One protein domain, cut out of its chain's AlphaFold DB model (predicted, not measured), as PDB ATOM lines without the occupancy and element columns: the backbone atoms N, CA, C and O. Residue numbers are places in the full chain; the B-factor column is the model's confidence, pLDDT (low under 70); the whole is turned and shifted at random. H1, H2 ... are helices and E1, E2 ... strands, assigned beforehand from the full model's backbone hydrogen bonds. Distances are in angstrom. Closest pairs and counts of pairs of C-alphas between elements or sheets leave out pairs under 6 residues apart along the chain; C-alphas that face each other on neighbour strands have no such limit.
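What this domain is: This is residues 55 to 83, 98 to 107 and 156 to 187 of the 250 residues of an uncharacterized protein of Rosa chinensis (UniProt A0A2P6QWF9). A twisted four-stranded sheet has one long helix, H1, over one face at its E4 edge, running along the strands. The 71 printed residues include E1, E2, E3, E4 and H1 in chain order; the mixed sheet runs E3, E2, E1, E4. The class is mixed; the whole is flat, 41 by 35 by 18 A, and only just compact, close to loose, radius of gyration of the C-alphas 13.2 A.

How they stand to each other: E1, residues 61 to 65, and E2, residues 71 to 77, form an antiparallel hairpin; N 63 and O 73, 2.9 A, are within hydrogen-bond range. E3, residues 98 to 104, is antiparallel to E2, with N 101 and O 74 at 2.8 A. E4, residues 158 to 162, is parallel to E1, with N 160 and O 62 at 3.3 A. H1, residues 170 to 187, is on the sheet, height over the sheet 10.5 A; its closest C-alphas to E4 are Arg 173 and Ile 162, 7.4 A. In H1 every O i to N i+4 pair is within hydrogen-bond range.

Where its parts are: E1 begins at C-alpha 61 (127.818, 90.331, 135.671); H1, 26.0 A long, ends at C-alpha 187 (121.040, 82.779, 126.690). E2 spans 19.8 A, E3 19.7 A.

The domain as a whole: Cuts leave C-alphas 83 and 98 13.6 A apart, 107 and 156 27.0 A. Mean pLDDT of E4 is 63.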
ATOM      1  N   ASP A  55     130.944  86.753 148.286       55.66
ATOM      2  CA  ASP A  55     132.077  86.277 147.517       55.66
ATOM      3  C   ASP A  55     131.954  86.847 146.103       55.66
ATOM      4  O   ASP A  55     131.009  86.565 145.356       55.66
ATOM      5  N   THR A  56     132.908  87.701 145.740       57.00
ATOM      6  CA  THR A  56     132.917  88.379 144.448       57.00
ATOM      7  C   THR A  56     132.985  87.359 143.306       57.00
ATOM      8  O   THR A  56     132.671  87.697 142.163       57.00
ATOM      9  N   GLN A  57     133.376  86.111 143.585       55.12
ATOM     10  CA  GLN A  57     133.394  85.009 142.626       55.12
ATOM     11  C   GLN A  57     131.999  84.592 142.136       55.12
ATOM     12  O   GLN A  57     131.901  84.015 141.054       55.12
ATOM     13  N   ASN A  58     130.930  84.958 142.852       58.25
ATOM     14  CA  ASN A  58     129.552  84.597 142.511       58.25
ATOM     15  C   ASN A  58     128.766  85.710 141.802       58.25
ATOM     16  O   ASN A  58     127.560  85.585 141.662       58.25
ATOM     17  N   SER A  59     129.392  86.798 141.343       59.09
ATOM     18  CA  SER A  59     128.686  87.837 140.573       59.09
ATOM     19  C   SER A  59     128.285  87.338 139.178       59.09
ATOM     20  O   SER A  59     129.160  86.869 138.449       59.09
ATOM     21  N   VAL A  60     127.015  87.500 138.767       67.25
ATOM     22  CA  VAL A  60     126.566  87.177 137.391       67.25
ATOM     23  C   VAL A  60     127.246  88.071 136.367       67.25
ATOM     24  O   VAL A  60     127.671  87.600 135.317       67.25
ATOM     25  N   MET A  61     127.340  89.369 136.653       78.56
ATOM     26  CA  MET A  61     127.818  90.331 135.671       78.56
ATOM     27  C   MET A  61     128.589  91.443 136.360       78.56
ATOM     28  O   MET A  61     128.139  92.007 137.356       78.56
ATOM     29  N   ARG A  62     129.759  91.768 135.817       84.00
ATOM     30  CA  ARG A  62     130.539  92.928 136.246       84.00
ATOM     31  C   ARG A  62     130.660  93.895 135.086       84.00
ATOM     32  O   ARG A  62     131.119  93.510 134.008       84.00
ATOM     33  N   ILE A  63     130.249  95.131 135.322       84.69
ATOM     34  CA  ILE A  63     130.355  96.222 134.361       84.69
ATOM     35  C   ILE A  63     131.422  97.172 134.878       84.69
ATOM     36  O   ILE A  63     131.307  97.706 135.977       84.69
ATOM     37  N   TYR A  64     132.457  97.367 134.074       82.12
ATOM     38  CA  TYR A  64     133.568  98.247 134.409       82.12
ATOM     39  C   TYR A  64     133.403  99.557 133.650       82.12
ATOM     40  O   TYR A  64     133.301  99.552 132.415       82.12
ATOM     41  N   PHE A  65     133.377 100.668 134.383       80.56
ATOM     42  CA  PHE A  65     133.362 102.001 133.800       80.56
ATOM     43  C   PHE A  65     134.789 102.532 133.738       80.56
ATOM     44  O   PHE A  65     135.373 102.924 134.742       80.56
ATOM     45  N   ASP A  66     135.354 102.520 132.534       77.44
ATOM     46  CA  ASP A  66     136.688 103.056 132.286       77.44
ATOM     47  C   ASP A  66     136.667 104.599 132.341       77.44
ATOM     48  O   ASP A  66     135.889 105.250 131.626       77.44
ATOM     49  N   GLY A  67     137.477 105.185 133.227       80.00
ATOM     50  CA  GLY A  67     137.500 106.614 133.540       80.00
ATOM     51  C   GLY A  67     138.451 106.966 134.691       80.00
ATOM     52  O   GLY A  67     139.045 106.087 135.303       80.00
ATOM     53  N   VAL A  68     138.594 108.269 134.972       60.16
ATOM     54  CA  VAL A  68     139.471 108.801 136.044       60.16
ATOM     55  C   VAL A  68     139.061 108.264 137.425       60.16
ATOM     56  O   VAL A  68     139.919 108.009 138.264       60.16
ATOM     57  N   ASP A  69     137.769 107.977 137.595       75.06
ATOM     58  CA  ASP A  69     137.198 107.317 138.765       75.06
ATOM     59  C   ASP A  69     136.657 105.952 138.339       75.06
ATOM     60  O   ASP A  69     135.500 105.816 137.935       75.06
ATOM     61  N   ALA A  70     137.535 104.948 138.324       77.69
ATOM     62  CA  ALA A  70     137.178 103.600 137.909       77.69
ATOM     63  C   ALA A  70     136.203 102.982 138.924       77.69
ATOM     64  O   ALA A  70     136.605 102.473 139.971       77.69
ATOM     65  N   VAL A  71     134.913 103.025 138.596       79.75
ATOM     66  CA  VAL A  71     133.847 102.385 139.369       79.75
ATOM     67  C   VAL A  71     133.449 101.082 138.685       79.75
ATOM     68  O   VAL A  71     133.281 101.023 137.462       79.75
ATOM     69  N   ASP A  72     133.247 100.044 139.486       83.31
ATOM     70  CA  ASP A  72     132.721  98.765 139.031       83.31
ATOM     71  C   ASP A  72     131.270  98.622 139.498       83.31
ATOM     72  O   ASP A  72     130.964  98.837 140.666       83.31
ATOM     73  N   LEU A  73     130.364  98.222 138.612       86.69
ATOM     74  CA  LEU A  73     129.018  97.790 138.983       86.69
ATOM     75  C   LEU A  73     128.968  96.262 138.961       86.69
ATOM     76  O   LEU A  73     129.104  95.636 137.907       86.69
ATOM     77  N   LEU A  74     128.768  95.661 140.130       86.19
ATOM     78  CA  LEU A  74     128.550  94.228 140.301       86.19
ATOM     79  C   LEU A  74     127.052  93.946 140.318       86.19
ATOM     80  O   LEU A  74     126.347  94.472 141.172       86.19
ATOM     81  N   ILE A  75     126.575  93.107 139.402       85.44
ATOM     82  CA  ILE A  75     125.178  92.689 139.324       85.44
ATOM     83  C   ILE A  75     125.064  91.218 139.731       85.44
ATOM     84  O   ILE A  75     125.747  90.342 139.188       85.44
ATOM     85  N   PHE A  76     124.168  90.954 140.673       83.62
ATOM     86  CA  PHE A  76     123.855  89.640 141.215       83.62
ATOM     87  C   PHE A  76     122.423  89.268 140.864       83.62
ATOM     88  O   PHE A  76     121.532  90.118 140.835       83.62
ATOM     89  N   THR A  77     122.186  87.983 140.627       79.38
ATOM     90  CA  THR A  77     120.816  87.465 140.559       79.38
ATOM     91  C   THR A  77     120.331  87.119 141.959       79.38
ATOM     92  O   THR A  77     121.109  86.696 142.811       79.38
ATOM     93  N   SER A  78     119.027  87.252 142.189       75.25
ATOM     94  CA  SER A  78     118.314  86.792 143.394       75.25
ATOM     95  C   SER A  78     118.710  85.386 143.845       75.25
ATOM     96  O   SER A  78     118.789  85.125 145.037       75.25
ATOM     97  N   LYS A  79     119.024  84.493 142.898       71.06
ATOM     98  CA  LYS A  79     119.476  83.121 143.170       71.06
ATOM     99  C   LYS A  79     120.856  83.038 143.839       71.06
ATOM    100  O   LYS A  79     121.166  82.021 144.445       71.06
ATOM    101  N   GLN A  80     121.692  84.064 143.688       66.06
ATOM    102  CA  GLN A  80     123.066  84.114 144.208       66.06
ATOM    103  C   GLN A  80     123.200  84.940 145.484       66.06
ATOM    104  O   GLN A  80     124.151  84.749 146.238       66.06
ATOM    105  N   LEU A  81     122.238  85.825 145.750       67.81
ATOM    106  CA  LEU A  81     122.039  86.425 147.064       67.81
ATOM    107  C   LEU A  81     121.446  85.356 147.985       67.81
ATOM    108  O   LEU A  81     120.260  85.369 148.303       67.81
ATOM    109  N   HIS A  82     122.277  84.393 148.390       60.28
ATOM    110  CA  HIS A  82     121.941  83.441 149.442       60.28
ATOM    111  C   HIS A  82     121.953  84.191 150.777       60.28
ATOM    112  O   HIS A  82     122.868  84.084 151.585       60.28
ATOM    113  N   LEU A  83     120.956  85.049 150.963       59.09
ATOM    114  CA  LEU A  83     120.690  85.678 152.235       59.09
ATOM    115  C   LEU A  83     120.182  84.580 153.162       59.09
ATOM    116  O   LEU A  83     119.034  84.146 153.060       59.09
ATOM    117  N   LEU A  98     117.227  91.301 140.263       78.94
ATOM    118  CA  LEU A  98     118.657  91.614 140.136       78.94
ATOM    119  C   LEU A  98     119.059  92.646 141.194       78.94
ATOM    120  O   LEU A  98     118.277  93.542 141.494       78.94
ATOM    121  N   TRP A  99     120.275  92.544 141.729       80.38
ATOM    122  CA  TRP A  99     120.850  93.520 142.664       80.38
ATOM    123  C   TRP A  99     122.151  94.070 142.112       80.38
ATOM    124  O   TRP A  99     122.962  93.302 141.606       80.38
ATOM    125  N   GLY A 100     122.351  95.381 142.226       84.44
ATOM    126  CA  GLY A 100     123.572  96.064 141.811       84.44
ATOM    127  C   GLY A 100     124.327  96.641 143.006       84.44
ATOM    128  O   GLY A 100     123.716  97.298 143.841       84.44
ATOM    129  N   ILE A 101     125.642  96.440 143.078       85.75
ATOM    130  CA  ILE A 101     126.530  97.125 144.029       85.75
ATOM    131  C   ILE A 101     127.573  97.904 143.235       85.75
ATOM    132  O   ILE A 101     128.265  97.327 142.393       85.75
ATOM    133  N   PHE A 102     127.704  99.198 143.522       85.88
ATOM    134  CA  PHE A 102     128.813 100.006 143.023       85.88
ATOM    135  C   PHE A 102     130.015  99.840 143.940       85.88
ATOM    136  O   PHE A 102     129.933 100.075 145.143       85.88
ATOM    137  N   HIS A 103     131.129  99.428 143.358       81.88
ATOM    138  CA  HIS A 103     132.403  99.302 144.027       81.88
ATOM    139  C   HIS A 103     133.330 100.389 143.496       81.88
ATOM    140  O   HIS A 103     133.722 100.374 142.328       81.88
ATOM    141  N   ASP A 104     133.675 101.335 144.360       81.50
ATOM    142  CA  ASP A 104     134.730 102.293 144.073       81.50
ATOM    143  C   ASP A 104     136.088 101.606 144.274       81.50
ATOM    144  O   ASP A 104     136.389 101.092 145.356       81.50
ATOM    145  N   LYS A 105     136.907 101.541 143.222       71.50
ATOM    146  CA  LYS A 105     138.273 101.004 143.322       71.50
ATOM    147  C   LYS A 105     139.249 101.983 143.956       71.50
ATOM    148  O   LYS A 105     140.327 101.562 144.375       71.50
ATOM    149  N   ASN A 106     138.886 103.258 144.033       70.12
ATOM    150  CA  ASN A 106     139.770 104.327 144.469       70.12
ATOM    151  C   ASN A 106     139.749 104.556 145.982       70.12
ATOM    152  O   ASN A 106     140.435 105.454 146.471       70.12
ATOM    153  N   HIS A 107     139.085 103.694 146.760       55.06
ATOM    154  CA  HIS A 107     139.441 103.546 148.166       55.06
ATOM    155  C   HIS A 107     140.787 102.829 148.276       55.06
ATOM    156  O   HIS A 107     140.891 101.640 148.579       55.06
ATOM    157  N   VAL A 156     132.139  81.201 135.300       42.81
ATOM    158  CA  VAL A 156     131.607  81.852 134.093       42.81
ATOM    159  C   VAL A 156     131.534  83.346 134.394       42.81
ATOM    160  O   VAL A 156     130.511  83.861 134.827       42.81
ATOM    161  N   GLN A 157     132.659  84.042 134.242       52.28
ATOM    162  CA  GLN A 157     132.694  85.499 134.344       52.28
ATOM    163  C   GLN A 157     132.381  86.094 132.974       52.28
ATOM    164  O   GLN A 157     133.207  86.043 132.063       52.28
ATOM    165  N   GLN A 158     131.191  86.672 132.820       60.28
ATOM    166  CA  GLN A 158     130.888  87.524 131.675       60.28
ATOM    167  C   GLN A 158     131.258  88.960 132.029       60.28
ATOM    168  O   GLN A 158     130.571  89.667 132.768       60.28
ATOM    169  N   LEU A 159     132.425  89.356 131.533       55.31
ATOM    170  CA  LEU A 159     132.986  90.681 131.707       55.31
ATOM    171  C   LEU A 159     132.495  91.590 130.577       55.31
ATOM    172  O   LEU A 159     132.970  91.474 129.448       55.31
ATOM    173  N   LEU A 160     131.583  92.520 130.876       67.75
ATOM    174  CA  LEU A 160     131.217  93.572 129.928       67.75
ATOM    175  C   LEU A 160     132.076  94.807 130.199       67.75
ATOM    176  O   LEU A 160     131.892  95.515 131.188       67.75
ATOM    177  N   THR A 161     133.021  95.071 129.301       65.19
ATOM    178  CA  THR A 161     133.848  96.281 129.359       65.19
ATOM    179  C   THR A 161     133.293  97.309 128.383       65.19
ATOM    180  O   THR A 161     133.390  97.123 127.170       65.19
ATOM    181  N   ILE A 162     132.731  98.407 128.893       67.88
ATOM    182  CA  ILE A 162     132.280  99.526 128.057       67.88
ATOM    183  C   ILE A 162     133.373 100.586 128.076       67.88
ATOM    184  O   ILE A 162     133.392 101.461 128.945       67.88
ATOM    185  N   LYS A 163     134.278 100.511 127.099       71.44
ATOM    186  CA  LYS A 163     135.331 101.513 126.939       71.44
ATOM    187  C   LYS A 163     134.721 102.882 126.664       71.44
ATOM    188  O   LYS A 163     133.729 103.020 125.942       71.44
ATOM    189  N   LYS A 164     135.327 103.904 127.253       59.50
ATOM    190  CA  LYS A 164     135.032 105.292 126.927       59.50
ATOM    191  C   LYS A 164     135.749 105.622 125.616       59.50
ATOM    192  O   LYS A 164     136.885 106.070 125.633       59.50
ATOM    193  N   GLU A 165     135.107 105.380 124.477       71.19
ATOM    194  CA  GLU A 165     135.568 106.003 123.232       71.19
ATOM    195  C   GLU A 165     135.262 107.498 123.295       71.19
ATOM    196  O   GLU A 165     134.130 107.889 123.588       71.19
ATOM    197  N   GLU A 166     136.266 108.331 123.021       56.22
ATOM    198  CA  GLU A 166     136.214 109.792 123.182       56.22
ATOM    199  C   GLU A 166     135.116 110.477 122.342       56.22
ATOM    200  O   GLU A 166     134.780 111.632 122.595       56.22
ATOM    201  N   HIS A 167     134.485 109.752 121.407       46.66
ATOM    202  CA  HIS A 167     133.472 110.283 120.490       46.66
ATOM    203  C   HIS A 167     132.170 109.465 120.396       46.66
ATOM    204  O   HIS A 167     131.277 109.821 119.625       46.66
ATOM    205  N   SER A 168     132.005 108.396 121.181       65.75
ATOM    206  CA  SER A 168     130.748 107.636 121.189       65.75
ATOM    207  C   SER A 168     129.682 108.385 121.994       65.75
ATOM    208  O   SER A 168     129.801 108.521 123.214       65.75
ATOM    209  N   SER A 169     128.584 108.779 121.339       80.94
ATOM    210  CA  SER A 169     127.393 109.304 122.019       80.94
ATOM    211  C   SER A 169     126.950 108.379 123.162       80.94
ATOM    212  O   SER A 169     126.953 107.152 123.038       80.94
ATOM    213  N   TYR A 170     126.532 108.970 124.281       69.88
ATOM    214  CA  TYR A 170     125.977 108.255 125.433       69.88
ATOM    215  C   TYR A 170     124.831 107.305 125.043       69.88
ATOM    216  O   TYR A 170     124.759 106.176 125.530       69.88
ATOM    217  N   LEU A 171     123.987 107.722 124.090       73.25
ATOM    218  CA  LEU A 171     122.901 106.899 123.549       73.25
ATOM    219  C   LEU A 171     123.412 105.601 122.910       73.25
ATOM    220  O   LEU A 171     122.767 104.563 123.041       73.25
ATOM    221  N   THR A 172     124.569 105.640 122.250       79.06
ATOM    222  CA  THR A 172     125.193 104.451 121.657       79.06
ATOM    223  C   THR A 172     125.626 103.478 122.745       79.06
ATOM    224  O   THR A 172     125.316 102.291 122.663       79.06
ATOM    225  N   ARG A 173     126.247 103.979 123.821       75.88
ATOM    226  CA  ARG A 173     126.664 103.151 124.968       75.88
ATOM    227  C   ARG A 173     125.468 102.489 125.656       75.88
ATOM    228  O   ARG A 173     125.532 101.303 125.968       75.88
ATOM    229  N   LEU A 174     124.359 103.216 125.821       73.75
ATOM    230  CA  LEU A 174     123.116 102.658 126.363       73.75
ATOM    231  C   LEU A 174     122.512 101.574 125.469       73.75
ATOM    232  O   LEU A 174     122.068 100.550 125.980       73.75
ATOM    233  N   ARG A 175     122.514 101.764 124.144       81.19
ATOM    234  CA  ARG A 175     122.039 100.733 123.206       81.19
ATOM    235  C   ARG A 175     122.891  99.470 123.276       81.19
ATOM    236  O   ARG A 175     122.338  98.377 123.284       81.19
ATOM    237  N   VAL A 176     124.216  99.609 123.359       80.12
ATOM    238  CA  VAL A 176     125.128  98.464 123.517       80.12
ATOM    239  C   VAL A 176     124.833  97.712 124.816       80.12
ATOM    240  O   VAL A 176     124.747  96.483 124.804       80.12
ATOM    241  N   LEU A 177     124.615  98.434 125.918       78.62
ATOM    242  CA  LEU A 177     124.262  97.833 127.203       78.62
ATOM    243  C   LEU A 177     122.916  97.090 127.141       78.62
ATOM    244  O   LEU A 177     122.858  95.925 127.523       78.62
ATOM    245  N   ASP A 178     121.864  97.719 126.610       79.44
ATOM    246  CA  ASP A 178     120.532  97.109 126.454       79.44
ATOM    247  C   ASP A 178     120.579  95.838 125.589       79.44
ATOM    248  O   ASP A 178     120.044  94.798 125.977       79.44
ATOM    249  N   CYS A 179     121.282  95.882 124.453       79.75
ATOM    250  CA  CYS A 179     121.484  94.710 123.601       79.75
ATOM    251  C   CYS A 179     122.229  93.588 124.332       79.75
ATOM    252  O   CYS A 179     121.839  92.426 124.221       79.75
ATOM    253  N   THR A 180     123.262  93.929 125.106       78.50
ATOM    254  CA  THR A 180     124.029  92.935 125.866       78.50
ATOM    255  C   THR A 180     123.161  92.282 126.935       78.50
ATOM    256  O   THR A 180     123.120  91.059 127.026       78.50
ATOM    257  N   ILE A 181     122.402  93.070 127.702       76.69
ATOM    258  CA  ILE A 181     121.485  92.548 128.723       76.69
ATOM    259  C   ILE A 181     120.462  91.601 128.086       76.69
ATOM    260  O   ILE A 181     120.247  90.501 128.587       76.69
ATOM    261  N   LYS A 182     119.876  91.973 126.943       80.06
ATOM    262  CA  LYS A 182     118.931  91.110 126.218       80.06
ATOM    263  C   LYS A 182     119.556  89.790 125.777       80.06
ATOM    264  O   LYS A 182     118.924  88.751 125.935       80.06
ATOM    265  N   GLN A 183     120.783  89.816 125.258       77.50
ATOM    266  CA  GLN A 183     121.501  88.601 124.868       77.50
ATOM    267  C   GLN A 183     121.777  87.695 126.070       77.50
ATOM    268  O   GLN A 183     121.568  86.488 125.985       77.50
ATOM    269  N   LEU A 184     122.175  88.275 127.205       72.12
ATOM    270  CA  LEU A 184     122.406  87.532 128.443       72.12
ATOM    271  C   LEU A 184     121.130  86.888 128.985       72.12
ATOM    272  O   LEU A 184     121.157  85.749 129.448       72.12
ATOM    273  N   LEU A 185     120.006  87.595 128.916       72.06
ATOM    274  CA  LEU A 185     118.720  87.056 129.349       72.06
ATOM    275  C   LEU A 185     118.216  85.958 128.403       72.06
ATOM    276  O   LEU A 185     117.719  84.942 128.881       72.06
ATOM    277  N   ALA A 186     118.402  86.117 127.088       75.50
ATOM    278  CA  ALA A 186     118.023  85.111 126.094       75.50
ATOM    279  C   ALA A 186     118.869  83.829 126.188       75.50
ATOM    280  O   ALA A 186     118.352  82.735 125.990       75.50
ATOM    281  N   PHE A 187     120.155  83.941 126.539       64.50
ATOM    282  CA  PHE A 187     121.040  82.779 126.690       64.50
ATOM    283  C   PHE A 187     120.618  81.853 127.842       64.50
ATOM    284  O   PHE A 187     120.927  80.668 127.840       64.50
TER     285      PHE A 187